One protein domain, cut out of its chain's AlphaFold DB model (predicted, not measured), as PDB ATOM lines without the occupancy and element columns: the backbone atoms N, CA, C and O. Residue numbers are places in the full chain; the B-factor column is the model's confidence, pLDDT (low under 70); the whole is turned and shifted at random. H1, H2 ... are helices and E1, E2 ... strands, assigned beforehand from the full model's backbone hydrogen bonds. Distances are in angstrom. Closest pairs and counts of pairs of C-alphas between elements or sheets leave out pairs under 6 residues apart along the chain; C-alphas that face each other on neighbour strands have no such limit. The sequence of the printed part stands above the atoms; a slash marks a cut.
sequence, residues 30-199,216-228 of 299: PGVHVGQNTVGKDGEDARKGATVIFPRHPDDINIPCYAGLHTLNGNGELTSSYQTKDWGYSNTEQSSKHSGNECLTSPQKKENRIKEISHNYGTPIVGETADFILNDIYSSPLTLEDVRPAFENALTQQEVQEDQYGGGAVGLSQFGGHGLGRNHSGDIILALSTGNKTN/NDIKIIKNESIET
ATOM      1  N   PRO A  30      26.926  13.303 -30.999       93.31
ATOM      2  CA  PRO A  30      26.590  11.902 -31.226       93.31
ATOM      3  C   PRO A  30      27.194  11.338 -32.514       93.31
ATOM      4  O   PRO A  30      27.014  11.893 -33.600       93.31
ATOM      5  N   GLY A  31      27.864  10.193 -32.385       90.31
ATOM      6  CA  GLY A  31      28.496   9.485 -33.496       90.31
ATOM      7  C   GLY A  31      29.866  10.025 -33.901       90.31
ATOM      8  O   GLY A  31      30.457   9.445 -34.804       90.31
ATOM      9  N   VAL A  32      30.384  11.079 -33.262       94.12
ATOM     10  CA  VAL A  32      31.766  11.521 -33.477       94.12
ATOM     11  C   VAL A  32      32.727  10.615 -32.713       94.12
ATOM     12  O   VAL A  32      32.503  10.286 -31.549       94.12
ATOM     13  N   HIS A  33      33.818  10.240 -33.373       94.00
ATOM     14  CA  HIS A  33      34.908   9.460 -32.803       94.00
ATOM     15  C   HIS A  33      36.235  10.192 -32.982       94.00
ATOM     16  O   HIS A  33      36.465  10.835 -34.007       94.00
ATOM     17  N   VAL A  34      37.125  10.058 -32.001       94.50
ATOM     18  CA  VAL A  34      38.477  10.621 -32.036       94.50
ATOM     19  C   VAL A  34      39.461   9.525 -31.682       94.50
ATOM     20  O   VAL A  34      39.257   8.812 -30.704       94.50
ATOM     21  N   GLY A  35      40.525   9.403 -32.464       93.75
ATOM     22  CA  GLY A  35      41.634   8.510 -32.180       93.75
ATOM     23  C   GLY A  35      42.956   9.237 -32.309       93.75
ATOM     24  O   GLY A  35      43.183   9.973 -33.269       93.75
ATOM     25  N   GLN A  36      43.825   9.055 -31.325       94.50
ATOM     26  CA  GLN A  36      45.118   9.727 -31.274       94.50
ATOM     27  C   GLN A  36      46.237   8.701 -31.172       94.50
ATOM     28  O   GLN A  36      46.114   7.701 -30.468       94.50
ATOM     29  N   ASN A  37      47.342   8.958 -31.863       94.19
ATOM     30  CA  ASN A  37      48.585   8.234 -31.650       94.19
ATOM     31  C   ASN A  37      49.746   9.216 -31.535       94.19
ATOM     32  O   ASN A  37      49.838  10.168 -32.311       94.19
ATOM     33  N   THR A  38      50.633   8.967 -30.578       91.31
ATOM     34  CA  THR A  38      51.808   9.799 -30.310       91.31
ATOM     35  C   THR A  38      53.039   8.924 -30.249       91.31
ATOM     36  O   THR A  38      53.057   7.905 -29.560       91.31
ATOM     37  N   VAL A  39      54.076   9.347 -30.959       88.44
ATOM     38  CA  VAL A  39      55.325   8.617 -31.145       88.44
ATOM     39  C   VAL A  39      56.492   9.515 -30.738       88.44
ATOM     40  O   VAL A  39      56.463  10.729 -30.942       88.44
ATOM     41  N   GLY A  40      57.523   8.906 -30.153       82.88
ATOM     42  CA  GLY A  40      58.728   9.591 -29.685       82.88
ATOM     43  C   GLY A  40      58.738   9.863 -28.179       82.88
ATOM     44  O   GLY A  40      57.765   9.617 -27.460       82.88
ATOM     45  N   LYS A  41      59.880  10.353 -27.693       77.12
ATOM     46  CA  LYS A  41      60.132  10.703 -26.289       77.12
ATOM     47  C   LYS A  41      60.885  12.022 -26.227       77.12
ATOM     48  O   LYS A  41      61.732  12.271 -27.072       77.12
ATOM     49  N   ASP A  42      60.627  12.810 -25.193       74.19
ATOM     50  CA  ASP A  42      61.308  14.086 -24.965       74.19
ATOM     51  C   ASP A  42      62.838  13.919 -24.969       74.19
ATOM     52  O   ASP A  42      63.375  12.966 -24.403       74.19
ATOM     53  N   GLY A  43      63.538  14.878 -25.578       66.50
ATOM     54  CA  GLY A  43      64.999  15.003 -25.536       66.50
ATOM     55  C   GLY A  43      65.816  14.026 -26.396       66.50
ATOM     56  O   GLY A  43      66.911  14.404 -26.810       66.50
ATOM     57  N   GLU A  44      65.321  12.818 -26.679       64.38
ATOM     58  CA  GLU A  44      66.015  11.826 -27.525       64.38
ATOM     59  C   GLU A  44      65.579  11.924 -28.988       64.38
ATOM     60  O   GLU A  44      66.428  12.024 -29.871       64.38
ATOM     61  N   ASP A  45      64.265  11.974 -29.214       61.94
ATOM     62  CA  ASP A  45      63.652  12.058 -30.532       61.94
ATOM     63  C   ASP A  45      62.592  13.152 -30.546       61.94
ATOM     64  O   ASP A  45      62.008  13.555 -29.538       61.94
ATOM     65  N   ALA A  46      62.334  13.651 -31.732       67.81
ATOM     66  CA  ALA A  46      61.336  14.659 -31.936       67.81
ATOM     67  C   ALA A  46      59.937  14.000 -31.864       67.81
ATOM     68  O   ALA A  46      59.685  12.985 -32.518       67.81
ATOM     69  N   ARG A  47      59.047  14.479 -30.977       81.75
ATOM     70  CA  ARG A  47      57.712  13.876 -30.825       81.75
ATOM     71  C   ARG A  47      56.834  14.240 -32.012       81.75
ATOM     72  O   ARG A  47      56.766  15.395 -32.407       81.75
ATOM     73  N   LYS A  48      56.105  13.253 -32.512       84.25
ATOM     74  CA  LYS A  48      55.150  13.394 -33.613       84.25
ATOM     75  C   LYS A  48      53.900  12.586 -33.313       84.25
ATOM     76  O   LYS A  48      53.883  11.745 -32.412       84.25
ATOM     77  N   GLY A  49      52.847  12.816 -34.071       88.88
ATOM     78  CA  GLY A  49      51.642  12.021 -33.936       88.88
ATOM     79  C   GLY A  49      50.559  12.439 -34.903       88.88
ATOM     80  O   GLY A  49      50.718  13.376 -35.681       88.88
ATOM     81  N   ALA A  50      49.452  11.716 -34.840       90.94
ATOM     82  CA  ALA A  50      48.274  11.975 -35.646       90.94
ATOM     83  C   ALA A  50      47.026  11.956 -34.766       90.94
ATOM     84  O   ALA A  50      46.906  11.133 -33.853       90.94
ATOM     85  N   THR A  51      46.098  12.861 -35.063       93.44
ATOM     86  CA  THR A  51      44.735  12.849 -34.533       93.44
ATOM     87  C   THR A  51      43.796  12.579 -35.698       93.44
ATOM     88  O   THR A  51      43.796  13.320 -36.678       93.44
ATOM     89  N   VAL A  52      42.993  11.528 -35.591       92.69
ATOM     90  CA  VAL A  52      41.931  11.194 -36.541       92.69
ATOM     91  C   VAL A  52      40.600  11.540 -35.896       92.69
ATOM     92  O   VAL A  52      40.324  11.114 -34.775       92.69
ATOM     93  N   ILE A  53      39.770  12.293 -36.614       92.62
ATOM     94  CA  ILE A  53      38.398  12.597 -36.213       92.62
ATOM     95  C   ILE A  53      37.474  11.991 -37.258       92.62
ATOM     96  O   ILE A  53      37.518  12.369 -38.429       92.62
ATOM     97  N   PHE A  54      36.616  11.071 -36.833       92.69
ATOM     98  CA  PHE A  54      35.517  10.603 -37.659       92.69
ATOM     99  C   PHE A  54      34.239  11.331 -37.248       92.69
ATOM    100  O   PHE A  54      33.810  11.200 -36.101       92.69
ATOM    101  N   PRO A  55      33.589  12.079 -38.156       91.25
ATOM    102  CA  PRO A  55      32.354  12.788 -37.832       91.25
ATOM    103  C   PRO A  55      31.146  11.840 -37.696       91.25
ATOM    104  O   PRO A  55      30.063  12.265 -37.304       91.25
ATOM    105  N   ARG A  56      31.315  10.561 -38.046       88.25
ATOM    106  CA  ARG A  56      30.339   9.479 -37.882       88.25
ATOM    107  C   ARG A  56      31.046   8.219 -37.401       88.25
ATOM    108  O   ARG A  56      32.272   8.142 -37.443       88.25
ATOM    109  N   HIS A  57      30.266   7.206 -37.022       86.38
ATOM    110  CA  HIS A  57      30.814   5.875 -36.790       86.38
ATOM    111  C   HIS A  57      31.618   5.429 -38.024       86.38
ATOM    112  O   HIS A  57      31.154   5.664 -39.143       86.38
ATOM    113  N   PRO A  58      32.782   4.774 -37.873       77.94
ATOM    114  CA  PRO A  58      33.613   4.391 -39.018       77.94
ATOM    115  C   PRO A  58      32.897   3.530 -40.063       77.94
ATOM    116  O   PRO A  58      33.213   3.622 -41.247       77.94
ATOM    117  N   ASP A  59      31.885   2.752 -39.672       79.88
ATOM    118  CA  ASP A  59      31.051   2.011 -40.629       79.88
ATOM    119  C   ASP A  59      30.251   2.920 -41.573       79.88
ATOM    120  O   ASP A  59      30.112   2.570 -42.744       79.88
ATOM    121  N   ASP A  60      29.853   4.100 -41.091       83.06
ATOM    122  CA  ASP A  60      29.046   5.123 -41.769       83.06
ATOM    123  C   ASP A  60      29.907   6.230 -42.418       83.06
ATOM    124  O   ASP A  60      29.375   7.257 -42.839       83.06
ATOM    125  N   ILE A  61      31.237   6.083 -42.486       77.25
ATOM    126  CA  ILE A  61      32.146   7.161 -42.935       77.25
ATOM    127  C   ILE A  61      31.948   7.587 -44.400       77.25
ATOM    128  O   ILE A  61      32.380   8.659 -44.813       77.25
ATOM    129  N   ASN A  62      31.284   6.746 -45.189       75.75
ATOM    130  CA  ASN A  62      30.902   7.031 -46.567       75.75
ATOM    131  C   ASN A  62      29.649   7.910 -46.679       75.75
ATOM    132  O   ASN A  62      29.324   8.357 -47.773       75.75
ATOM    133  N   ILE A  63      28.917   8.109 -45.581       84.56
ATOM    134  CA  ILE A  63      27.776   9.016 -45.531       84.56
ATOM    135  C   ILE A  63      28.332  10.412 -45.253       84.56
ATOM    136  O   ILE A  63      28.797  10.665 -44.131       84.56
ATOM    137  N   PRO A  64      28.273  11.335 -46.223       87.25
ATOM    138  CA  PRO A  64      28.892  12.636 -46.067       87.25
ATOM    139  C   PRO A  64      28.253  13.436 -44.923       87.25
ATOM    140  O   PRO A  64      27.109  13.223 -44.494       87.25
ATOM    141  N   CYS A  65      29.024  14.379 -44.401       91.38
ATOM    142  CA  CYS A  65      28.559  15.403 -43.480       91.38
ATOM    143  C   CYS A  65      28.597  16.734 -44.215       91.38
ATOM    144  O   CYS A  65      29.626  17.075 -44.794       91.38
ATOM    145  N   TYR A  66      27.510  17.505 -44.167       93.81
ATOM    146  CA  TYR A  66      27.553  18.879 -44.662       93.81
ATOM    147  C   TYR A  66      28.669  19.640 -43.961       93.81
ATOM    148  O   TYR A  66      28.835  19.513 -42.745       93.81
ATOM    149  N   ALA A  67      29.434  20.400 -44.729       94.19
ATOM    150  CA  ALA A  67      30.653  21.022 -44.266       94.19
ATOM    151  C   ALA A  67      30.811  22.428 -44.843       94.19
ATOM    152  O   ALA A  67      30.391  22.724 -45.960       94.19
ATOM    153  N   GLY A  68      31.430  23.296 -44.053       94.56
ATOM    154  CA  GLY A  68      31.779  24.655 -44.430       94.56
ATOM    155  C   GLY A  68      33.215  24.960 -44.034       94.56
ATOM    156  O   GLY A  68      33.731  24.409 -43.059       94.56
ATOM    157  N   LEU A  69      33.850  25.847 -44.795       94.50
ATOM    158  CA  LEU A  69      35.240  26.234 -44.597       94.50
ATOM    159  C   LEU A  69      35.369  27.753 -44.527       94.50
ATOM    160  O   LEU A  69      34.762  28.478 -45.320       94.50
ATOM    161  N   HIS A  70      36.199  28.226 -43.604       95.31
ATOM    162  CA  HIS A  70      36.617  29.618 -43.529       95.31
ATOM    163  C   HIS A  70      38.135  29.694 -43.377       95.31
ATOM    164  O   HIS A  70      38.720  28.972 -42.579       95.31
ATOM    165  N   THR A  71      38.775  30.581 -44.130       94.00
ATOM    166  CA  THR A  71      40.212  30.844 -44.013       94.00
ATOM    167  C   THR A  71      40.387  32.258 -43.495       94.00
ATOM    168  O   THR A  71      40.083  33.212 -44.210       94.00
ATOM    169  N   LEU A  72      40.876  32.379 -42.262       91.62
ATOM    170  CA  LEU A  72      41.245  33.662 -41.674       91.62
ATOM    171  C   LEU A  72      42.642  34.081 -42.154       91.62
ATOM    172  O   LEU A  72      42.826  35.218 -42.583       91.62
ATOM    173  N   ASN A  73      43.601  33.147 -42.154       90.88
ATOM    174  CA  ASN A  73      44.911  33.326 -42.774       90.88
ATOM    175  C   ASN A  73      45.405  32.020 -43.410       90.88
ATOM    176  O   ASN A  73      45.415  30.970 -42.779       90.88
ATOM    177  N   GLY A  74      45.823  32.084 -44.673       92.56
ATOM    178  CA  GLY A  74      46.107  30.903 -45.497       92.56
ATOM    179  C   GLY A  74      47.533  30.359 -45.403       92.56
ATOM    180  O   GLY A  74      47.965  29.693 -46.336       92.56
ATOM    181  N   ASN A  75      48.292  30.667 -44.345       91.25
ATOM    182  CA  ASN A  75      49.663  30.166 -44.189       91.25
ATOM    183  C   ASN A  75      49.694  28.757 -43.568       91.25
ATOM    184  O   ASN A  75      50.341  28.540 -42.546       91.25
ATOM    185  N   GLY A  76      48.944  27.835 -44.168       88.94
ATOM    186  CA  GLY A  76      48.831  26.432 -43.779       88.94
ATOM    187  C   GLY A  76      48.091  25.636 -44.854       88.94
ATOM    188  O   GLY A  76      47.611  26.217 -45.831       88.94
ATOM    189  N   GLU A  77      47.994  24.322 -44.677       89.12
ATOM    190  CA  GLU A  77      47.400  23.417 -45.671       89.12
ATOM    191  C   GLU A  77      46.154  22.686 -45.146       89.12
ATOM    192  O   GLU A  77      46.084  22.272 -43.987       89.12
ATOM    193  N   LEU A  78      45.165  22.501 -46.030       90.00
ATOM    194  CA  LEU A  78      43.999  21.651 -45.783       90.00
ATOM    195  C   LEU A  78      43.575  20.964 -47.085       90.00
ATOM    196  O   LEU A  78      42.979  21.583 -47.978       90.00
ATOM    197  N   THR A  79      43.831  19.659 -47.184       88.25
ATOM    198  CA  THR A  79      43.407  18.871 -48.347       88.25
ATOM    199  C   THR A  79      41.882  18.812 -48.437       88.25
ATOM    200  O   THR A  79      41.172  18.948 -47.441       88.25
ATOM    201  N   SER A  80      41.352  18.612 -49.648       87.94
ATOM    202  CA  SER A  80      39.902  18.585 -49.918       87.94
ATOM    203  C   SER A  80      39.170  19.924 -49.689       87.94
ATOM    204  O   SER A  80      37.948  20.002 -49.814       87.94
ATOM    205  N   SER A  81      39.893  21.022 -49.440       90.81
ATOM    206  CA  SER A  81      39.310  22.363 -49.269       90.81
ATOM    207  C   SER A  81      38.487  22.827 -50.479       90.81
ATOM    208  O   SER A  81      37.379  23.334 -50.305       90.81
ATOM    209  N   TYR A  82      38.969  22.600 -51.707       91.44
ATOM    210  CA  TYR A  82      38.220  22.918 -52.931       91.44
ATOM    211  C   TYR A  82      36.941  22.089 -53.066       91.44
ATOM    212  O   TYR A  82      35.885  22.659 -53.316       91.44
ATOM    213  N   GLN A  83      37.021  20.769 -52.854       87.69
ATOM    214  CA  GLN A  83      35.858  19.879 -52.927       87.69
ATOM    215  C   GLN A  83      34.824  20.250 -51.859       87.69
ATOM    216  O   GLN A  83      33.646  20.389 -52.163       87.69
ATOM    217  N   THR A  84      35.271  20.504 -50.629       90.06
ATOM    218  CA  THR A  84      34.401  20.932 -49.526       90.06
ATOM    219  C   THR A  84      33.712  22.259 -49.839       90.06
ATOM    220  O   THR A  84      32.522  22.409 -49.580       90.06
ATOM    221  N   LYS A  85      34.433  23.227 -50.420       92.75
ATOM    222  CA  LYS A  85      33.876  24.540 -50.774       92.75
ATOM    223  C   LYS A  85      32.894  24.476 -51.945       92.75
ATOM    224  O   LYS A  85      31.935  25.241 -51.955       92.75
ATOM    225  N   ASP A  86      33.157  23.612 -52.920       91.69
ATOM    226  CA  ASP A  86      32.332  23.466 -54.120       91.69
ATOM    227  C   ASP A  86      31.070  22.637 -53.839       91.69
ATOM    228  O   ASP A  86      29.965  23.034 -54.197       91.69
ATOM    229  N   TRP A  87      31.221  21.505 -53.148       89.81
ATOM    230  CA  TRP A  87      30.136  20.546 -52.925       89.81
ATOM    231  C   TRP A  87      29.389  20.783 -51.607       89.81
ATOM    232  O   TRP A  87      28.235  20.386 -51.467       89.81
ATOM    233  N   GLY A  88      30.017  21.450 -50.634       91.19
ATOM    234  CA  GLY A  88      29.406  21.764 -49.341       91.19
ATOM    235  C   GLY A  88      29.319  20.580 -48.376       91.19
ATOM    236  O   GLY A  88      28.547  20.633 -47.420       91.19
ATOM    237  N   TYR A  89      30.074  19.500 -48.599       89.44
ATOM    238  CA  TYR A  89      30.112  18.339 -47.707       89.44
ATOM    239  C   TYR A  89      31.475  17.640 -47.689       89.44
ATOM    240  O   TYR A  89      32.280  17.766 -48.609       89.44
ATOM    241  N   SER A  90      31.728  16.885 -46.618       85.50
ATOM    242  CA  SER A  90      32.891  16.013 -46.487       85.50
ATOM    243  C   SER A  90      32.711  14.776 -47.355       85.50
ATOM    244  O   SER A  90      31.720  14.065 -47.199       85.50
ATOM    245  N   ASN A  91      33.683  14.467 -48.203       72.44
ATOM    246  CA  ASN A  91      33.663  13.250 -48.999       72.44
ATOM    247  C   ASN A  91      34.916  12.420 -48.716       72.44
ATOM    248  O   ASN A  91      36.001  12.727 -49.207       72.44
ATOM    249  N   THR A  92      34.769  11.386 -47.891       61.34
ATOM    250  CA  THR A  92      35.845  10.458 -47.531       61.34
ATOM    251  C   THR A  92      35.536   9.075 -48.085       61.34
ATOM    252  O   THR A  92      34.475   8.518 -47.804       61.34
ATOM    253  N   GLU A  93      36.459   8.509 -48.868       53.12
ATOM    254  CA  GLU A  93      36.242   7.216 -49.528       53.12
ATOM    255  C   GLU A  93      36.029   6.074 -48.522       53.12
ATOM    256  O   GLU A  93      36.737   5.979 -47.515       53.12
ATOM    257  N   GLN A  94      35.190   5.092 -48.885       39.84
ATOM    258  CA  GLN A  94      35.177   3.749 -48.271       39.84
ATOM    259  C   GLN A  94      36.589   3.119 -48.213       39.84
ATOM    260  O   GLN A  94      36.903   2.362 -47.291       39.84
ATOM    261  N   SER A  95      37.457   3.437 -49.183       33.59
ATOM    262  CA  SER A  95      38.837   2.938 -49.277       33.59
ATOM    263  C   SER A  95      39.743   3.441 -48.141       33.59
ATOM    264  O   SER A  95      40.730   2.780 -47.819       33.59
ATOM    265  N   SER A  96      39.377   4.536 -47.458       37.50
ATOM    266  CA  SER A  96      40.131   5.073 -46.314       37.50
ATOM    267  C   SER A  96      40.129   4.118 -45.112       37.50
ATOM    268  O   SER A  96      41.080   4.134 -44.331       37.50
ATOM    269  N   LYS A  97      39.143   3.203 -45.024       39.03
ATOM    270  CA  LYS A  97      39.153   2.051 -44.094       39.03
ATOM    271  C   LYS A  97      40.352   1.112 -44.320       39.03
ATOM    272  O   LYS A  97      40.745   0.397 -43.408       39.03
ATOM    273  N   HIS A  98      40.930   1.121 -45.523       35.94
ATOM    274  CA  HIS A  98      42.027   0.254 -45.967       35.94
ATOM    275  C   HIS A  98      43.310   1.043 -46.291       35.94
ATOM    276  O   HIS A  98      44.187   0.533 -46.992       35.94
ATOM    277  N   SER A  99      43.447   2.280 -45.793       38.38
ATOM    278  CA  SER A  99      44.573   3.195 -46.076       38.38
ATOM    279  C   SER A  99      45.959   2.705 -45.606       38.38
ATOM    280  O   SER A  99      46.960   3.384 -45.808       38.38
ATOM    281  N   GLY A 100      46.064   1.473 -45.100       34.94
ATOM    282  CA  GLY A 100      47.284   0.677 -45.193       34.94
ATOM    283  C   GLY A 100      47.397  -0.036 -46.548       34.94
ATOM    284  O   GLY A 100      47.213  -1.242 -46.615       34.94
ATOM    285  N   ASN A 101      47.723   0.683 -47.628       34.75
ATOM    286  CA  ASN A 101      48.231   0.140 -48.909       34.75
ATOM    287  C   ASN A 101      47.403  -0.900 -49.714       34.75
ATOM    288  O   ASN A 101      47.826  -1.268 -50.814       34.75
ATOM    289  N   GLU A 102      46.239  -1.378 -49.273       37.50
ATOM    290  CA  GLU A 102      45.559  -2.496 -49.964       37.50
ATOM    291  C   GLU A 102      44.783  -2.103 -51.232       37.50
ATOM    292  O   GLU A 102      44.375  -2.973 -52.011       37.50
ATOM    293  N   CYS A 103      44.601  -0.808 -51.501       33.50
ATOM    294  CA  CYS A 103      43.763  -0.371 -52.618       33.50
ATOM    295  C   CYS A 103      44.391  -0.614 -54.011       33.50
ATOM    296  O   CYS A 103      43.672  -0.601 -55.010       33.50
ATOM    297  N   LEU A 104      45.701  -0.892 -54.109       34.12
ATOM    298  CA  LEU A 104      46.416  -0.953 -55.398       34.12
ATOM    299  C   LEU A 104      46.995  -2.330 -55.789       34.12
ATOM    300  O   LEU A 104      47.475  -2.473 -56.913       34.12
ATOM    301  N   THR A 105      46.944  -3.363 -54.936       33.66
ATOM    302  CA  THR A 105      47.793  -4.567 -55.121       33.66
ATOM    303  C   THR A 105      47.080  -5.899 -55.408       33.66
ATOM    304  O   THR A 105      47.769  -6.896 -55.612       33.66
ATOM    305  N   SER A 106      45.742  -5.974 -55.523       32.00
ATOM    306  CA  SER A 106      45.041  -7.247 -55.832       32.00
ATOM    307  C   SER A 106      44.415  -7.303 -57.248       32.00
ATOM    308  O   SER A 106      43.422  -6.622 -57.519       32.00
ATOM    309  N   PRO A 107      44.927  -8.145 -58.178       33.97
ATOM    310  CA  PRO A 107      44.456  -8.206 -59.572       33.97
ATOM    311  C   PRO A 107      43.064  -8.828 -59.799       33.97
ATOM    312  O   PRO A 107      42.501  -8.647 -60.874       33.97
ATOM    313  N   GLN A 108      42.499  -9.561 -58.834       35.00
ATOM    314  CA  GLN A 108      41.358 -10.470 -59.068       35.00
ATOM    315  C   GLN A 108      39.956  -9.893 -58.779       35.00
ATOM    316  O   GLN A 108      38.967 -10.596 -58.950       35.00
ATOM    317  N   LYS A 109      39.828  -8.619 -58.387       38.72
ATOM    318  CA  LYS A 109      38.529  -7.963 -58.103       38.72
ATOM    319  C   LYS A 109      38.369  -6.633 -58.860       38.72
ATOM    320  O   LYS A 109      37.952  -5.635 -58.274       38.72
ATOM    321  N   LYS A 110      38.804  -6.566 -60.121       40.88
ATOM    322  CA  LYS A 110      38.863  -5.304 -60.887       40.88
ATOM    323  C   LYS A 110      37.529  -4.874 -61.507       40.88
ATOM    324  O   LYS A 110      37.302  -3.682 -61.634       40.88
ATOM    325  N   GLU A 111      36.636  -5.802 -61.842       39.78
ATOM    326  CA  GLU A 111      35.493  -5.479 -62.716       39.78
ATOM    327  C   GLU A 111      34.249  -4.979 -61.957       39.78
ATOM    328  O   GLU A 111      33.637  -3.999 -62.367       39.78
ATOM    329  N   ASN A 112      33.947  -5.535 -60.775       39.19
ATOM    330  CA  ASN A 112      32.871  -5.021 -59.907       39.19
ATOM    331  C   ASN A 112      33.269  -3.765 -59.108       39.19
ATOM    332  O   ASN A 112      32.394  -3.043 -58.639       39.19
ATOM    333  N   ARG A 113      34.572  -3.469 -58.977       48.69
ATOM    334  CA  ARG A 113      35.057  -2.345 -58.160       48.69
ATOM    335  C   ARG A 113      35.158  -1.015 -58.892       48.69
ATOM    336  O   ARG A 113      35.211  -0.009 -58.213       48.69
ATOM    337  N   ILE A 114      35.146  -0.946 -60.226       45.25
ATOM    338  CA  ILE A 114      35.197   0.361 -60.917       45.25
ATOM    339  C   ILE A 114      33.912   1.167 -60.674       45.25
ATOM    340  O   ILE A 114      34.001   2.371 -60.467       45.25
ATOM    341  N   LYS A 115      32.739   0.516 -60.608       42.78
ATOM    342  CA  LYS A 115      31.488   1.184 -60.205       42.78
ATOM    343  C   LYS A 115      31.561   1.683 -58.760       42.78
ATOM    344  O   LYS A 115      31.295   2.851 -58.517       42.78
ATOM    345  N   GLU A 116      31.999   0.844 -57.821       45.66
ATOM    346  CA  GLU A 116      32.183   1.264 -56.425       45.66
ATOM    347  C   GLU A 116      33.249   2.366 -56.282       45.66
ATOM    348  O   GLU A 116      33.034   3.318 -55.552       45.66
ATOM    349  N   ILE A 117      34.379   2.298 -56.991       44.91
ATOM    350  CA  ILE A 117      35.477   3.279 -56.926       44.91
ATOM    351  C   ILE A 117      35.082   4.607 -57.589       44.91
ATOM    352  O   ILE A 117      35.389   5.665 -57.051       44.91
ATOM    353  N   SER A 118      34.362   4.581 -58.717       47.75
ATOM    354  CA  SER A 118      33.907   5.798 -59.409       47.75
ATOM    355  C   SER A 118      32.915   6.613 -58.575       47.75
ATOM    356  O   SER A 118      32.883   7.832 -58.711       47.75
ATOM    357  N   HIS A 119      32.124   5.960 -57.718       49.91
ATOM    358  CA  HIS A 119      31.217   6.624 -56.773       49.91
ATOM    359  C   HIS A 119      31.877   6.951 -55.424       49.91
ATOM    360  O   HIS A 119      31.309   7.697 -54.636       49.91
ATOM    361  N   ASN A 120      33.080   6.429 -55.168       53.34
ATOM    362  CA  ASN A 120      33.830   6.626 -53.928       53.34
ATOM    363  C   ASN A 120      35.014   7.593 -54.090       53.34
ATOM    364  O   ASN A 120      35.889   7.566 -53.240       53.34
ATOM    365  N   TYR A 121      35.054   8.430 -55.137       57.00
ATOM    366  CA  TYR A 121      36.115   9.426 -55.366       57.00
ATOM    367  C   TYR A 121      36.034  10.546 -54.312       57.00
ATOM    368  O   TYR A 121      35.338  11.549 -54.490       57.00
ATOM    369  N   GLY A 122      36.701  10.358 -53.181       62.56
ATOM    370  CA  GLY A 122      36.622  11.228 -52.007       62.56
ATOM    371  C   GLY A 122      38.011  11.627 -51.543       62.56
ATOM    372  O   GLY A 122      38.848  10.783 -51.243       62.56
ATOM    373  N   THR A 123      38.287  12.926 -51.478       71.88
ATOM    374  CA  THR A 123      39.593  13.385 -50.996       71.88
ATOM    375  C   THR A 123      39.527  13.505 -49.474       71.88
ATOM    376  O   THR A 123      38.726  14.310 -48.985       71.88
ATOM    377  N   PRO A 124      40.344  12.761 -48.701       82.31
ATOM    378  CA  PRO A 124      40.361  12.916 -47.254       82.31
ATOM    379  C   PRO A 124      40.723  14.354 -46.878       82.31
ATOM    380  O   PRO A 124      41.532  15.000 -47.549       82.31
ATOM    381  N   ILE A 125      40.112  14.847 -45.803       87.62
ATOM    382  CA  ILE A 125      40.414  16.163 -45.245       87.62
ATOM    383  C   ILE A 125      41.557  15.991 -44.246       87.62
ATOM    384  O   ILE A 125      41.393  15.344 -43.214       87.62
ATOM    385  N   VAL A 126      42.715  16.553 -44.572       90.69
ATOM    386  CA  VAL A 126      43.931  16.504 -43.761       90.69
ATOM    387  C   VAL A 126      44.410  17.933 -43.580       90.69
ATOM    388  O   VAL A 126      44.676  18.618 -44.565       90.69
ATOM    389  N   GLY A 127      44.476  18.372 -42.325       88.94
ATOM    390  CA  GLY A 127      45.024  19.665 -41.930       88.94
ATOM    391  C   GLY A 127      46.311  19.500 -41.140       88.94
ATOM    392  O   GLY A 127      46.613  18.408 -40.651       88.94
ATOM    393  N   GLU A 128      47.056  20.590 -41.007       88.06
ATOM    394  CA  GLU A 128      48.328  20.605 -40.293       88.06
ATOM    395  C   GLU A 128      48.516  21.870 -39.459       88.06
ATOM    396  O   GLU A 128      47.805  22.864 -39.603       88.06
ATOM    397  N   THR A 129      49.500  21.791 -38.575       86.94
ATOM    398  CA  THR A 129      50.124  22.932 -37.917       86.94
ATOM    399  C   THR A 129      51.617  22.653 -37.836       86.94
ATOM    400  O   THR A 129      52.025  21.512 -37.610       86.94
ATOM    401  N   ALA A 130      52.437  23.692 -37.956       84.81
ATOM    402  CA  ALA A 130      53.878  23.529 -38.028       84.81
ATOM    403  C   ALA A 130      54.535  23.377 -36.640       84.81
ATOM    404  O   ALA A 130      54.406  24.241 -35.773       84.81
ATOM    405  N   ASP A 131      55.303  22.303 -36.451       81.38
ATOM    406  CA  ASP A 131      55.901  21.888 -35.174       81.38
ATOM    407  C   ASP A 131      57.428  22.073 -35.085       81.38
ATOM    408  O   ASP A 131      58.068  21.655 -34.115       81.38
ATOM    409  N   PHE A 132      58.015  22.774 -36.057       80.06
ATOM    410  CA  PHE A 132      59.463  22.906 -36.277       80.06
ATOM    411  C   PHE A 132      60.285  23.476 -35.109       80.06
ATOM    412  O   PHE A 132      61.512  23.421 -35.150       80.06
ATOM    413  N   ILE A 133      59.655  24.071 -34.088       78.88
ATOM    414  CA  ILE A 133      60.373  24.589 -32.911       78.88
ATOM    415  C   ILE A 133      60.860  23.436 -32.029       78.88
ATOM    416  O   ILE A 133      61.973  23.479 -31.509       78.88
ATOM    417  N   LEU A 134      60.023  22.412 -31.853       82.56
ATOM    418  CA  LEU A 134      60.291  21.277 -30.970       82.56
ATOM    419  C   LEU A 134      60.506  19.972 -31.738       82.56
ATOM    420  O   LEU A 134      61.089  19.041 -31.174       82.56
ATOM    421  N   ASN A 135      60.066  19.909 -32.998       80.69
ATOM    422  CA  ASN A 135      60.212  18.749 -33.862       80.69
ATOM    423  C   ASN A 135      61.382  18.905 -34.859       80.69
ATOM    424  O   ASN A 135      61.641  20.006 -35.347       80.69
ATOM    425  N   ASP A 136      62.063  17.812 -35.221       82.31
ATOM    426  CA  ASP A 136      62.973  17.788 -36.373       82.31
ATOM    427  C   ASP A 136      62.193  17.360 -37.617       82.31
ATOM    428  O   ASP A 136      62.105  16.177 -37.954       82.31
ATOM    429  N   ILE A 137      61.636  18.351 -38.312       75.56
ATOM    430  CA  ILE A 137      60.779  18.147 -39.487       75.56
ATOM    431  C   ILE A 137      61.468  17.389 -40.633       75.56
ATOM    432  O   ILE A 137      60.789  16.845 -41.500       75.56
ATOM    433  N   TYR A 138      62.805  17.344 -40.662       78.94
ATOM    434  CA  TYR A 138      63.548  16.659 -41.719       78.94
ATOM    435  C   TYR A 138      63.796  15.185 -41.405       78.94
ATOM    436  O   TYR A 138      63.847  14.369 -42.324       78.94
ATOM    437  N   SER A 139      63.980  14.840 -40.128       78.81
ATOM    438  CA  SER A 139      64.333  13.480 -39.704       78.81
ATOM    439  C   SER A 139      63.173  12.706 -39.081       78.81
ATOM    440  O   SER A 139      63.265  11.486 -38.951       78.81
ATOM    441  N   SER A 140      62.071  13.385 -38.747       77.12
ATOM    442  CA  SER A 140      60.903  12.793 -38.084       77.12
ATOM    443  C   SER A 140      59.604  12.938 -38.894       77.12
ATOM    444  O   SER A 140      58.597  13.397 -38.350       77.12
ATOM    445  N   PRO A 141      59.561  12.527 -40.180       83.44
ATOM    446  CA  PRO A 141      58.308  12.507 -40.926       83.44
ATOM    447  C   PRO A 141      57.343  11.490 -40.308       83.44
ATOM    448  O   PRO A 141      57.770  10.442 -39.814       83.44
ATOM    449  N   LEU A 142      56.041  11.772 -40.356       85.31
ATOM    450  CA  LEU A 142      55.019  10.771 -40.047       85.31
ATOM    451  C   LEU A 142      55.072   9.640 -41.080       85.31
ATOM    452  O   LEU A 142      55.080   9.894 -42.286       85.31
ATOM    453  N   THR A 143      55.092   8.396 -40.608       88.62
ATOM    454  CA  THR A 143      54.950   7.206 -41.455       88.62
ATOM    455  C   THR A 143      53.540   6.633 -41.347       88.62
ATOM    456  O   THR A 143      52.756   6.995 -40.468       88.62
ATOM    457  N   LEU A 144      53.198   5.698 -42.236       85.88
ATOM    458  CA  LEU A 144      51.914   4.997 -42.159       85.88
ATOM    459  C   LEU A 144      51.773   4.205 -40.851       85.88
ATOM    460  O   LEU A 144      50.678   4.142 -40.294       85.88
ATOM    461  N   GLU A 145      52.866   3.637 -40.336       90.06
ATOM    462  CA  GLU A 145      52.882   2.943 -39.045       90.06
ATOM    463  C   GLU A 145      52.591   3.879 -37.865       90.06
ATOM    464  O   GLU A 145      52.012   3.428 -36.879       90.06
ATOM    465  N   ASP A 146      52.929   5.168 -37.970       88.88
ATOM    466  CA  ASP A 146      52.592   6.164 -36.948       88.88
ATOM    467  C   ASP A 146      51.107   6.561 -37.002       88.88
ATOM    468  O   ASP A 146      50.501   6.859 -35.972       88.88
ATOM    469  N   VAL A 147      50.504   6.576 -38.195       88.25
ATOM    470  CA  VAL A 147      49.128   7.061 -38.400       88.25
ATOM    471  C   VAL A 147      48.088   5.958 -38.187       88.25
ATOM    472  O   VAL A 147      47.034   6.216 -37.604       88.25
ATOM    473  N   ARG A 148      48.362   4.717 -38.612       89.88
ATOM    474  CA  ARG A 148      47.401   3.598 -38.527       89.88
ATOM    475  C   ARG A 148      46.833   3.380 -37.114       89.88
ATOM    476  O   ARG A 148      45.618   3.222 -37.006       89.88
ATOM    477  N   PRO A 149      47.627   3.436 -36.027       93.94
ATOM    478  CA  PRO A 149      47.083   3.280 -34.683       93.94
ATOM    479  C   PRO A 149      46.075   4.373 -34.305       93.94
ATOM    480  O   PRO A 149      45.162   4.099 -33.541       93.94
ATOM    481  N   ALA A 150      46.173   5.591 -34.854       89.81
ATOM    482  CA  ALA A 150      45.183   6.640 -34.590       89.81
ATOM    483  C   ALA A 150      43.802   6.266 -35.161       89.81
ATOM    484  O   ALA A 150      42.785   6.488 -34.510       89.81
ATOM    485  N   PHE A 151      43.758   5.621 -36.330       89.75
ATOM    486  CA  PHE A 151      42.521   5.079 -36.897       89.75
ATOM    487  C   PHE A 151      41.932   3.948 -36.042       89.75
ATOM    488  O   PHE A 151      40.729   3.934 -35.785       89.75
ATOM    489  N   GLU A 152      42.772   3.023 -35.573       90.81
ATOM    490  CA  GLU A 152      42.358   1.927 -34.684       90.81
ATOM    491  C   GLU A 152      41.850   2.466 -33.334       90.81
ATOM    492  O   GLU A 152      40.807   2.041 -32.832       90.81
ATOM    493  N   ASN A 153      42.537   3.465 -32.776       93.31
ATOM    494  CA  ASN A 153      42.164   4.106 -31.518       93.31
ATOM    495  C   ASN A 153      40.827   4.839 -31.620       93.31
ATOM    496  O   ASN A 153      40.074   4.826 -30.651       93.31
ATOM    497  N   ALA A 154      40.461   5.388 -32.782       90.75
ATOM    498  CA  ALA A 154      39.168   6.052 -32.957       90.75
ATOM    499  C   ALA A 154      37.969   5.109 -32.718       90.75
ATOM    500  O   ALA A 154      36.876   5.558 -32.375       90.75
ATOM    501  N   LEU A 155      38.167   3.790 -32.833       88.81
ATOM    502  CA  LEU A 155      37.136   2.791 -32.536       88.81
ATOM    503  C   LEU A 155      36.938   2.542 -31.035       88.81
ATOM    504  O   LEU A 155      35.906   2.005 -30.638       88.81
ATOM    505  N   THR A 156      37.919   2.879 -30.198       93.00
ATOM    506  CA  THR A 156      37.959   2.434 -28.794       93.00
ATOM    507  C   THR A 156      38.102   3.573 -27.790       93.00
ATOM    508  O   THR A 156      37.559   3.478 -26.686       93.00
ATOM    509  N   GLN A 157      38.778   4.658 -28.162       93.94
ATOM    510  CA  GLN A 157      39.063   5.808 -27.316       93.94
ATOM    511  C   GLN A 157      37.764   6.508 -26.880       93.94
ATOM    512  O   GLN A 157      36.915   6.865 -27.693       93.94
ATOM    513  N   GLN A 158      37.599   6.684 -25.565       94.06
ATOM    514  CA  GLN A 158      36.377   7.240 -24.959       94.06
ATOM    515  C   GLN A 158      36.511   8.707 -24.531       94.06
ATOM    516  O   GLN A 158      35.495   9.363 -24.283       94.06
ATOM    517  N   GLU A 159      37.742   9.206 -24.454       93.88
ATOM    518  CA  GLU A 159      38.106  10.552 -24.017       93.88
ATOM    519  C   GLU A 159      39.153  11.121 -24.975       93.88
ATOM    520  O   GLU A 159      40.003  10.378 -25.464       93.88
ATOM    521  N   VAL A 160      39.109  12.425 -25.249       93.19
ATOM    522  CA  VAL A 160      40.154  13.100 -26.031       93.19
ATOM    523  C   VAL A 160      41.342  13.388 -25.120       93.19
ATOM    524  O   VAL A 160      41.172  13.919 -24.026       93.19
ATOM    525  N   GLN A 161      42.540  13.026 -25.570       91.06
ATOM    526  CA  GLN A 161      43.781  13.402 -24.907       91.06
ATOM    527  C   GLN A 161      44.140  14.823 -25.344       91.06
ATOM    528  O   GLN A 161      44.406  15.069 -26.521       91.06
ATOM    529  N   GLU A 162      44.111  15.765 -24.412       86.19
ATOM    530  CA  GLU A 162      44.415  17.173 -24.683       86.19
ATOM    531  C   GLU A 162      45.919  17.448 -24.665       86.19
ATOM    532  O   GLU A 162      46.682  16.726 -24.026       86.19
ATOM    533  N   ASP A 163      46.325  18.548 -25.301       82.00
ATOM    534  CA  ASP A 163      47.706  19.026 -25.368       82.00
ATOM    535  C   ASP A 163      48.637  18.113 -26.183       82.00
ATOM    536  O   ASP A 163      48.560  18.019 -27.408       82.00
ATOM    537  N   GLN A 164      49.536  17.433 -25.489       85.19
ATOM    538  CA  GLN A 164      50.775  16.873 -26.001       85.19
ATOM    539  C   GLN A 164      50.612  15.489 -26.656       85.19
ATOM    540  O   GLN A 164      51.530  14.653 -26.600       85.19
ATOM    541  N   TYR A 165      49.455  15.264 -27.284       89.06
ATOM    542  CA  TYR A 165      49.006  13.998 -27.863       89.06
ATOM    543  C   TYR A 165      48.491  14.159 -29.302       89.06
ATOM    544  O   TYR A 165      48.090  15.237 -29.739       89.06
ATOM    545  N   GLY A 166      48.473  13.057 -30.055       89.62
ATOM    546  CA  GLY A 166      48.060  13.027 -31.458       89.62
ATOM    547  C   GLY A 166      48.823  14.035 -32.324       89.62
ATOM    548  O   GLY A 166      50.037  14.160 -32.204       89.62
ATOM    549  N   GLY A 167      48.118  14.775 -33.180       83.75
ATOM    550  CA  GLY A 167      48.709  15.847 -33.997       83.75
ATOM    551  C   GLY A 167      49.279  17.018 -33.179       83.75
ATOM    552  O   GLY A 167      50.164  17.721 -33.649       83.75
ATOM    553  N   GLY A 168      48.843  17.183 -31.924       79.38
ATOM    554  CA  GLY A 168      49.393  18.145 -30.965       79.38
ATOM    555  C   GLY A 168      50.621  17.631 -30.214       79.38
ATOM    556  O   GLY A 168      51.014  18.225 -29.215       79.38
ATOM    557  N   ALA A 169      51.247  16.538 -30.667       71.75
ATOM    558  CA  ALA A 169      52.315  15.816 -29.970       71.75
ATOM    559  C   ALA A 169      53.547  16.635 -29.559       71.75
ATOM    560  O   ALA A 169      54.387  16.094 -28.850       71.75
ATOM    561  N   VAL A 170      53.703  17.899 -29.941       65.50
ATOM    562  CA  VAL A 170      54.770  18.757 -29.396       65.50
ATOM    563  C   VAL A 170      54.265  19.906 -28.519       65.50
ATOM    564  O   VAL A 170      55.085  20.607 -27.942       65.50
ATOM    565  N   GLY A 171      52.951  20.077 -28.363       59.97
ATOM    566  CA  GLY A 171      52.344  21.218 -27.673       59.97
ATOM    567  C   GLY A 171      52.402  22.476 -28.543       59.97
ATOM    568  O   GLY A 171      53.372  23.228 -28.503       59.97
ATOM    569  N   LEU A 172      51.367  22.691 -29.360       61.69
ATOM    570  CA  LEU A 172      51.354  23.721 -30.415       61.69
ATOM    571  C   LEU A 172      50.543  24.975 -30.071       61.69
ATOM    572  O   LEU A 172      50.336  25.831 -30.928       61.69
ATOM    573  N   SER A 173      50.102  25.122 -28.823       59.09
ATOM    574  CA  SER A 173      49.227  26.233 -28.452       59.09
ATOM    575  C   SER A 173      49.985  27.430 -27.899       59.09
ATOM    576  O   SER A 173      50.752  27.340 -26.941       59.09
ATOM    577  N   GLN A 174      49.694  28.593 -28.477       61.28
ATOM    578  CA  GLN A 174      50.156  29.897 -28.026       61.28
ATOM    579  C   GLN A 174      48.957  30.849 -27.909       61.28
ATOM    580  O   GLN A 174      48.138  30.928 -28.817       61.28
ATOM    581  N   PHE A 175      48.883  31.624 -26.822       52.31
ATOM    582  CA  PHE A 175      47.857  32.656 -26.608       52.31
ATOM    583  C   PHE A 175      48.493  33.994 -26.217       52.31
ATOM    584  O   PHE A 175      49.503  34.034 -25.511       52.31
ATOM    585  N   GLY A 176      47.905  35.102 -26.679       44.75
ATOM    586  CA  GLY A 176      48.387  36.473 -26.455       44.75
ATOM    587  C   GLY A 176      48.859  37.175 -27.734       44.75
ATOM    588  O   GLY A 176      48.835  36.601 -28.815       44.75
ATOM    589  N   GLY A 177      49.297  38.438 -27.635       41.53
ATOM    590  CA  GLY A 177      49.516  39.334 -28.791       41.53
ATOM    591  C   GLY A 177      50.510  38.860 -29.864       41.53
ATOM    592  O   GLY A 177      50.519  39.379 -30.974       41.53
ATOM    593  N   HIS A 178      51.344  37.869 -29.560       45.09
ATOM    594  CA  HIS A 178      52.238  37.219 -30.518       45.09
ATOM    595  C   HIS A 178      51.675  35.900 -31.100       45.09
ATOM    596  O   HIS A 178      52.267  35.360 -32.020       45.09
ATOM    597  N   GLY A 179      50.546  35.388 -30.612       47.12
ATOM    598  CA  GLY A 179      49.816  34.247 -31.186       47.12
ATOM    599  C   GLY A 179      48.554  34.646 -31.965       47.12
ATOM    600  O   GLY A 179      47.970  33.812 -32.637       47.12
ATOM    601  N   LEU A 180      48.128  35.914 -31.904       48.16
ATOM    602  CA  LEU A 180      46.989  36.419 -32.675       48.16
ATOM    603  C   LEU A 180      47.406  36.694 -34.125       48.16
ATOM    604  O   LEU A 180      48.306  37.509 -34.338       48.16
ATOM    605  N   GLY A 181      46.738  36.047 -35.089       56.94
ATOM    606  CA  GLY A 181      46.656  36.441 -36.502       56.94
ATOM    607  C   GLY A 181      47.947  37.026 -37.065       56.94
ATOM    608  O   GLY A 181      48.083  38.239 -37.239       56.94
ATOM    609  N   ARG A 182      48.929  36.165 -37.320       72.38
ATOM    610  CA  ARG A 182      50.204  36.561 -37.925       72.38
ATOM    611  C   ARG A 182      50.239  36.134 -39.371       72.38
ATOM    612  O   ARG A 182      49.705  35.090 -39.703       72.38
ATOM    613  N   ASN A 183      51.020  36.845 -40.185       83.25
ATOM    614  CA  ASN A 183      51.308  36.430 -41.561       83.25
ATOM    615  C   ASN A 183      51.764  34.959 -41.660       83.25
ATOM    616  O   ASN A 183      51.485  34.298 -42.648       83.25
ATOM    617  N   HIS A 184      52.428  34.450 -40.617       82.56
ATOM    618  CA  HIS A 184      52.957  33.089 -40.554       82.56
ATOM    619  C   HIS A 184      52.007  32.075 -39.874       82.56
ATOM    620  O   HIS A 184      52.413  30.942 -39.649       82.56
ATOM    621  N   SER A 185      50.779  32.464 -39.510       85.75
ATOM    622  CA  SER A 185      49.799  31.598 -38.828       85.75
ATOM    623  C   SER A 185      48.834  30.959 -39.824       85.75
ATOM    624  O   SER A 185      48.175  31.680 -40.566       85.75
ATOM    625  N   GLY A 186      48.743  29.634 -39.877       89.25
ATOM    626  CA  GLY A 186      47.732  28.944 -40.680       89.25
ATOM    627  C   GLY A 186      46.408  28.862 -39.927       89.25
ATOM    628  O   GLY A 186      46.219  27.952 -39.130       89.25
ATOM    629  N   ASP A 187      45.486  29.790 -40.189       91.56
ATOM    630  CA  ASP A 187      44.208  29.889 -39.480       91.56
ATOM    631  C   ASP A 187      43.071  29.437 -40.416       91.56
ATOM    632  O   ASP A 187      42.414  30.248 -41.085       91.56
ATOM    633  N   ILE A 188      42.870  28.118 -40.495       91.50
ATOM    634  CA  ILE A 188      41.867  27.462 -41.347       91.50
ATOM    635  C   ILE A 188      40.825  26.776 -40.462       91.50
ATOM    636  O   ILE A 188      41.150  25.938 -39.625       91.50
ATOM    637  N   ILE A 189      39.554  27.121 -40.661       94.69
ATOM    638  CA  ILE A 189      38.422  26.629 -39.882       94.69
ATOM    639  C   ILE A 189      37.586  25.706 -40.762       94.69
ATOM    640  O   ILE A 189      37.134  26.100 -41.840       94.69
ATOM    641  N   LEU A 190      37.331  24.500 -40.262       94.75
ATOM    642  CA  LEU A 190      36.413  23.527 -40.841       94.75
ATOM    643  C   LEU A 190      35.269  23.275 -39.859       94.75
ATOM    644  O   LEU A 190      35.502  22.927 -38.705       94.75
ATOM    645  N   ALA A 191      34.033  23.404 -40.330       96.00
ATOM    646  CA  ALA A 191      32.841  23.045 -39.574       96.00
ATOM    647  C   ALA A 191      32.100  21.925 -40.302       96.00
ATOM    648  O   ALA A 191      31.851  22.042 -41.499       96.00
ATOM    649  N   LEU A 192      31.722  20.863 -39.585       95.06
ATOM    650  CA  LEU A 192      30.890  19.779 -40.111       95.06
ATOM    651  C   LEU A 192      29.597  19.651 -39.307       95.06
ATOM    652  O   LEU A 192      29.583  19.848 -38.094       95.06
ATOM    653  N   SER A 193      28.519  19.256 -39.980       95.00
ATOM    654  CA  SER A 193      27.235  18.923 -39.369       95.00
ATOM    655  C   SER A 193      26.910  17.447 -39.565       95.00
ATOM    656  O   SER A 193      26.847  16.948 -40.689       95.00
ATOM    657  N   THR A 194      26.636  16.756 -38.460       93.94
ATOM    658  CA  THR A 194      26.218  15.346 -38.451       93.94
ATOM    659  C   THR A 194      24.698  15.173 -38.572       93.94
ATOM    660  O   THR A 194      24.223  14.039 -38.673       93.94
ATOM    661  N   GLY A 195      23.936  16.279 -38.585       93.94
ATOM    662  CA  GLY A 195      22.479  16.291 -38.408       93.94
ATOM    663  C   GLY A 195      21.653  15.760 -39.583       93.94
ATOM    664  O   GLY A 195      20.578  15.206 -39.363       93.94
ATOM    665  N   ASN A 196      22.146  15.890 -40.816       93.31
ATOM    666  CA  ASN A 196      21.561  15.242 -41.996       93.31
ATOM    667  C   ASN A 196      22.421  14.039 -42.388       93.31
ATOM    668  O   ASN A 196      23.638  14.121 -42.262       93.31
ATOM    669  N   LYS A 197      21.815  12.957 -42.884       89.62
ATOM    670  CA  LYS A 197      22.504  11.831 -43.536       89.62
ATOM    671  C   LYS A 197      22.012  11.769 -44.981       89.62
ATOM    672  O   LYS A 197      20.888  11.322 -45.190       89.62
ATOM    673  N   THR A 198      22.793  12.268 -45.936       80.44
ATOM    674  CA  THR A 198      22.417  12.194 -47.356       80.44
ATOM    675  C   THR A 198      22.895  10.887 -47.967       80.44
ATOM    676  O   THR A 198      23.916  10.329 -47.556       80.44
ATOM    677  N   ASN A 199      22.126  10.378 -48.925       78.56
ATOM    678  CA  ASN A 199      22.544   9.264 -49.756       78.56
ATOM    679  C   ASN A 199      23.012   9.827 -51.099       78.56
ATOM    680  O   ASN A 199      22.192  10.250 -51.909       78.56
ATOM    681  N   ASN A 216      17.886  14.530 -52.475       89.75
ATOM    682  CA  ASN A 216      17.867  14.302 -51.034       89.75
ATOM    683  C   ASN A 216      16.938  15.317 -50.346       89.75
ATOM    684  O   ASN A 216      17.006  16.515 -50.628       89.75
ATOM    685  N   ASP A 217      16.131  14.856 -49.388       92.00
ATOM    686  CA  ASP A 217      15.403  15.728 -48.462       92.00
ATOM    687  C   ASP A 217      16.285  16.062 -47.255       92.00
ATOM    688  O   ASP A 217      16.809  15.170 -46.584       92.00
ATOM    689  N   ILE A 218      16.421  17.352 -46.936       93.62
ATOM    690  CA  ILE A 218      17.285  17.812 -45.843       93.62
ATOM    691  C   ILE A 218      16.564  18.718 -44.856       93.62
ATOM    692  O   ILE A 218      15.651  19.473 -45.191       93.62
ATOM    693  N   LYS A 219      17.029  18.675 -43.608       95.00
ATOM    694  CA  LYS A 219      16.632  19.611 -42.562       95.00
ATOM    695  C   LYS A 219      17.612  20.772 -42.526       95.00
ATOM    696  O   LYS A 219      18.819  20.570 -42.389       95.00
ATOM    697  N   ILE A 220      17.073  21.980 -42.581       95.25
ATOM    698  CA  ILE A 220      17.825  23.222 -42.412       95.25
ATOM    699  C   ILE A 220      17.390  23.909 -41.120       95.25
ATOM    700  O   ILE A 220      16.209  23.903 -40.761       95.25
ATOM    701  N   ILE A 221      18.350  24.490 -40.406       95.12
ATOM    702  CA  ILE A 221      18.065  25.327 -39.239       95.12
ATOM    703  C   ILE A 221      17.566  26.683 -39.741       95.12
ATOM    704  O   ILE A 221      18.014  27.180 -40.773       95.12
ATOM    705  N   LYS A 222      16.608  27.280 -39.030       96.12
ATOM    706  CA  LYS A 222      16.112  28.619 -39.363       96.12
ATOM    707  C   LYS A 222      17.180  29.657 -39.028       96.12
ATOM    708  O   LYS A 222      17.701  29.645 -37.914       96.12
ATOM    709  N   ASN A 223      17.430  30.589 -39.945       95.00
ATOM    710  CA  ASN A 223      18.444  31.630 -39.753       95.00
ATOM    711  C   ASN A 223      18.220  32.460 -38.481       95.00
ATOM    712  O   ASN A 223      19.186  32.740 -37.799       95.00
ATOM    713  N   GLU A 224      16.975  32.759 -38.098       95.62
ATOM    714  CA  GLU A 224      16.654  33.505 -36.861       95.62
ATOM    715  C   GLU A 224      16.992  32.762 -35.549       95.62
ATOM    716  O   GLU A 224      16.726  33.270 -34.463       95.62
ATOM    717  N   SER A 225      17.496  31.526 -35.630       93.25
ATOM    718  CA  SER A 225      17.907  30.718 -34.472       93.25
ATOM    719  C   SER A 225      19.384  30.314 -34.505       93.25
ATOM    720  O   SER A 225      19.835  29.546 -33.654       93.25
ATOM    721  N   ILE A 226      20.146  30.778 -35.500       93.94
ATOM    722  CA  ILE A 226      21.522  30.321 -35.728       93.94
ATOM    723  C   ILE A 226      22.524  30.965 -34.763       93.94
ATOM    724  O   ILE A 226      23.598  30.414 -34.523       93.94
ATOM    725  N   GLU A 227      22.164  32.088 -34.146       93.06
ATOM    726  CA  GLU A 227      22.982  32.824 -33.182       93.06
ATOM    727  C   GLU A 227      23.386  31.943 -31.996       93.06
ATOM    728  O   GLU A 227      24.504  32.062 -31.492       93.06
ATOM    729  N   THR A 228      22.519  31.010 -31.585       92.19
ATOM    730  CA  THR A 228      22.845  30.020 -30.548       92.19
ATOM    731  C   THR A 228      24.030  29.146 -30.958       92.19
ATOM    732  O   THR A 228      24.899  28.880 -30.131       92.19
TER     733      THR A 228
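Overview. This is residues 30 to 199 and 216 to 228 of the 299 residues of an uncharacterized protein of Sclerotinia sclerotiorum (strain ATCC 18683 / 1980 / Ss-1) (UniProt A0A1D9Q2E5). Little regular structure: two separate antiparallel strand pairs stand amid long loops, H4 packed on the hairpin E1-E2 and H1 on E3 of E3-E4. The 183 printed residues, with 61 in named elements, run E1 E2 E3 H1 H2 H3 H4 E4, class mixed. The whole is compact, radius of gyration of the C-alphas 18.4 A, spanning 53 by 50 by 32 A.

Along the chain. Find C-alpha 65 at (28.559, 15.403, -43.480); E3, residues 65 to 74, runs 23.5 A from there. E4, 186 to 193, ends at (27.235, 18.923, -39.369). E1 is 33 to 39, E2 48 to 54, H1 81 to 87, H2 94 to 98, H3 113 to 119, H4 144 to 153.

Arrangement. Look at N 70 of E3 and O 189 of E4, within hydrogen-bond range at 2.9 A. In the hairpin E1 and E2, N 35 and O 52 are within range at 2.9 A. The closest C-alphas of E1 and H4, Gly 35 and Asn 153, are 4.5 A apart; those of E3 and H1, Ala 67 and Thr 84, 6.5 A. H2 and H3 are near each other, with 5 pairs of C-alphas within 10 A. Each O i to N i+4 pair is within range in H1 and H3, 3 of 6 in H4, and 0 of 1 in H2, where 2 of 2 O i to N i+3 pairs are.

Size, cuts and confidence. Residues 200 to 215 are cut out, a gap of 7.0 A between C-alphas 199 and 216. The links H2 to H3, H3 to H4 and H4 to E4 are long. Look for pLDDT under 70 at residues 43 to 46, 92 to 122 and 170 to 181.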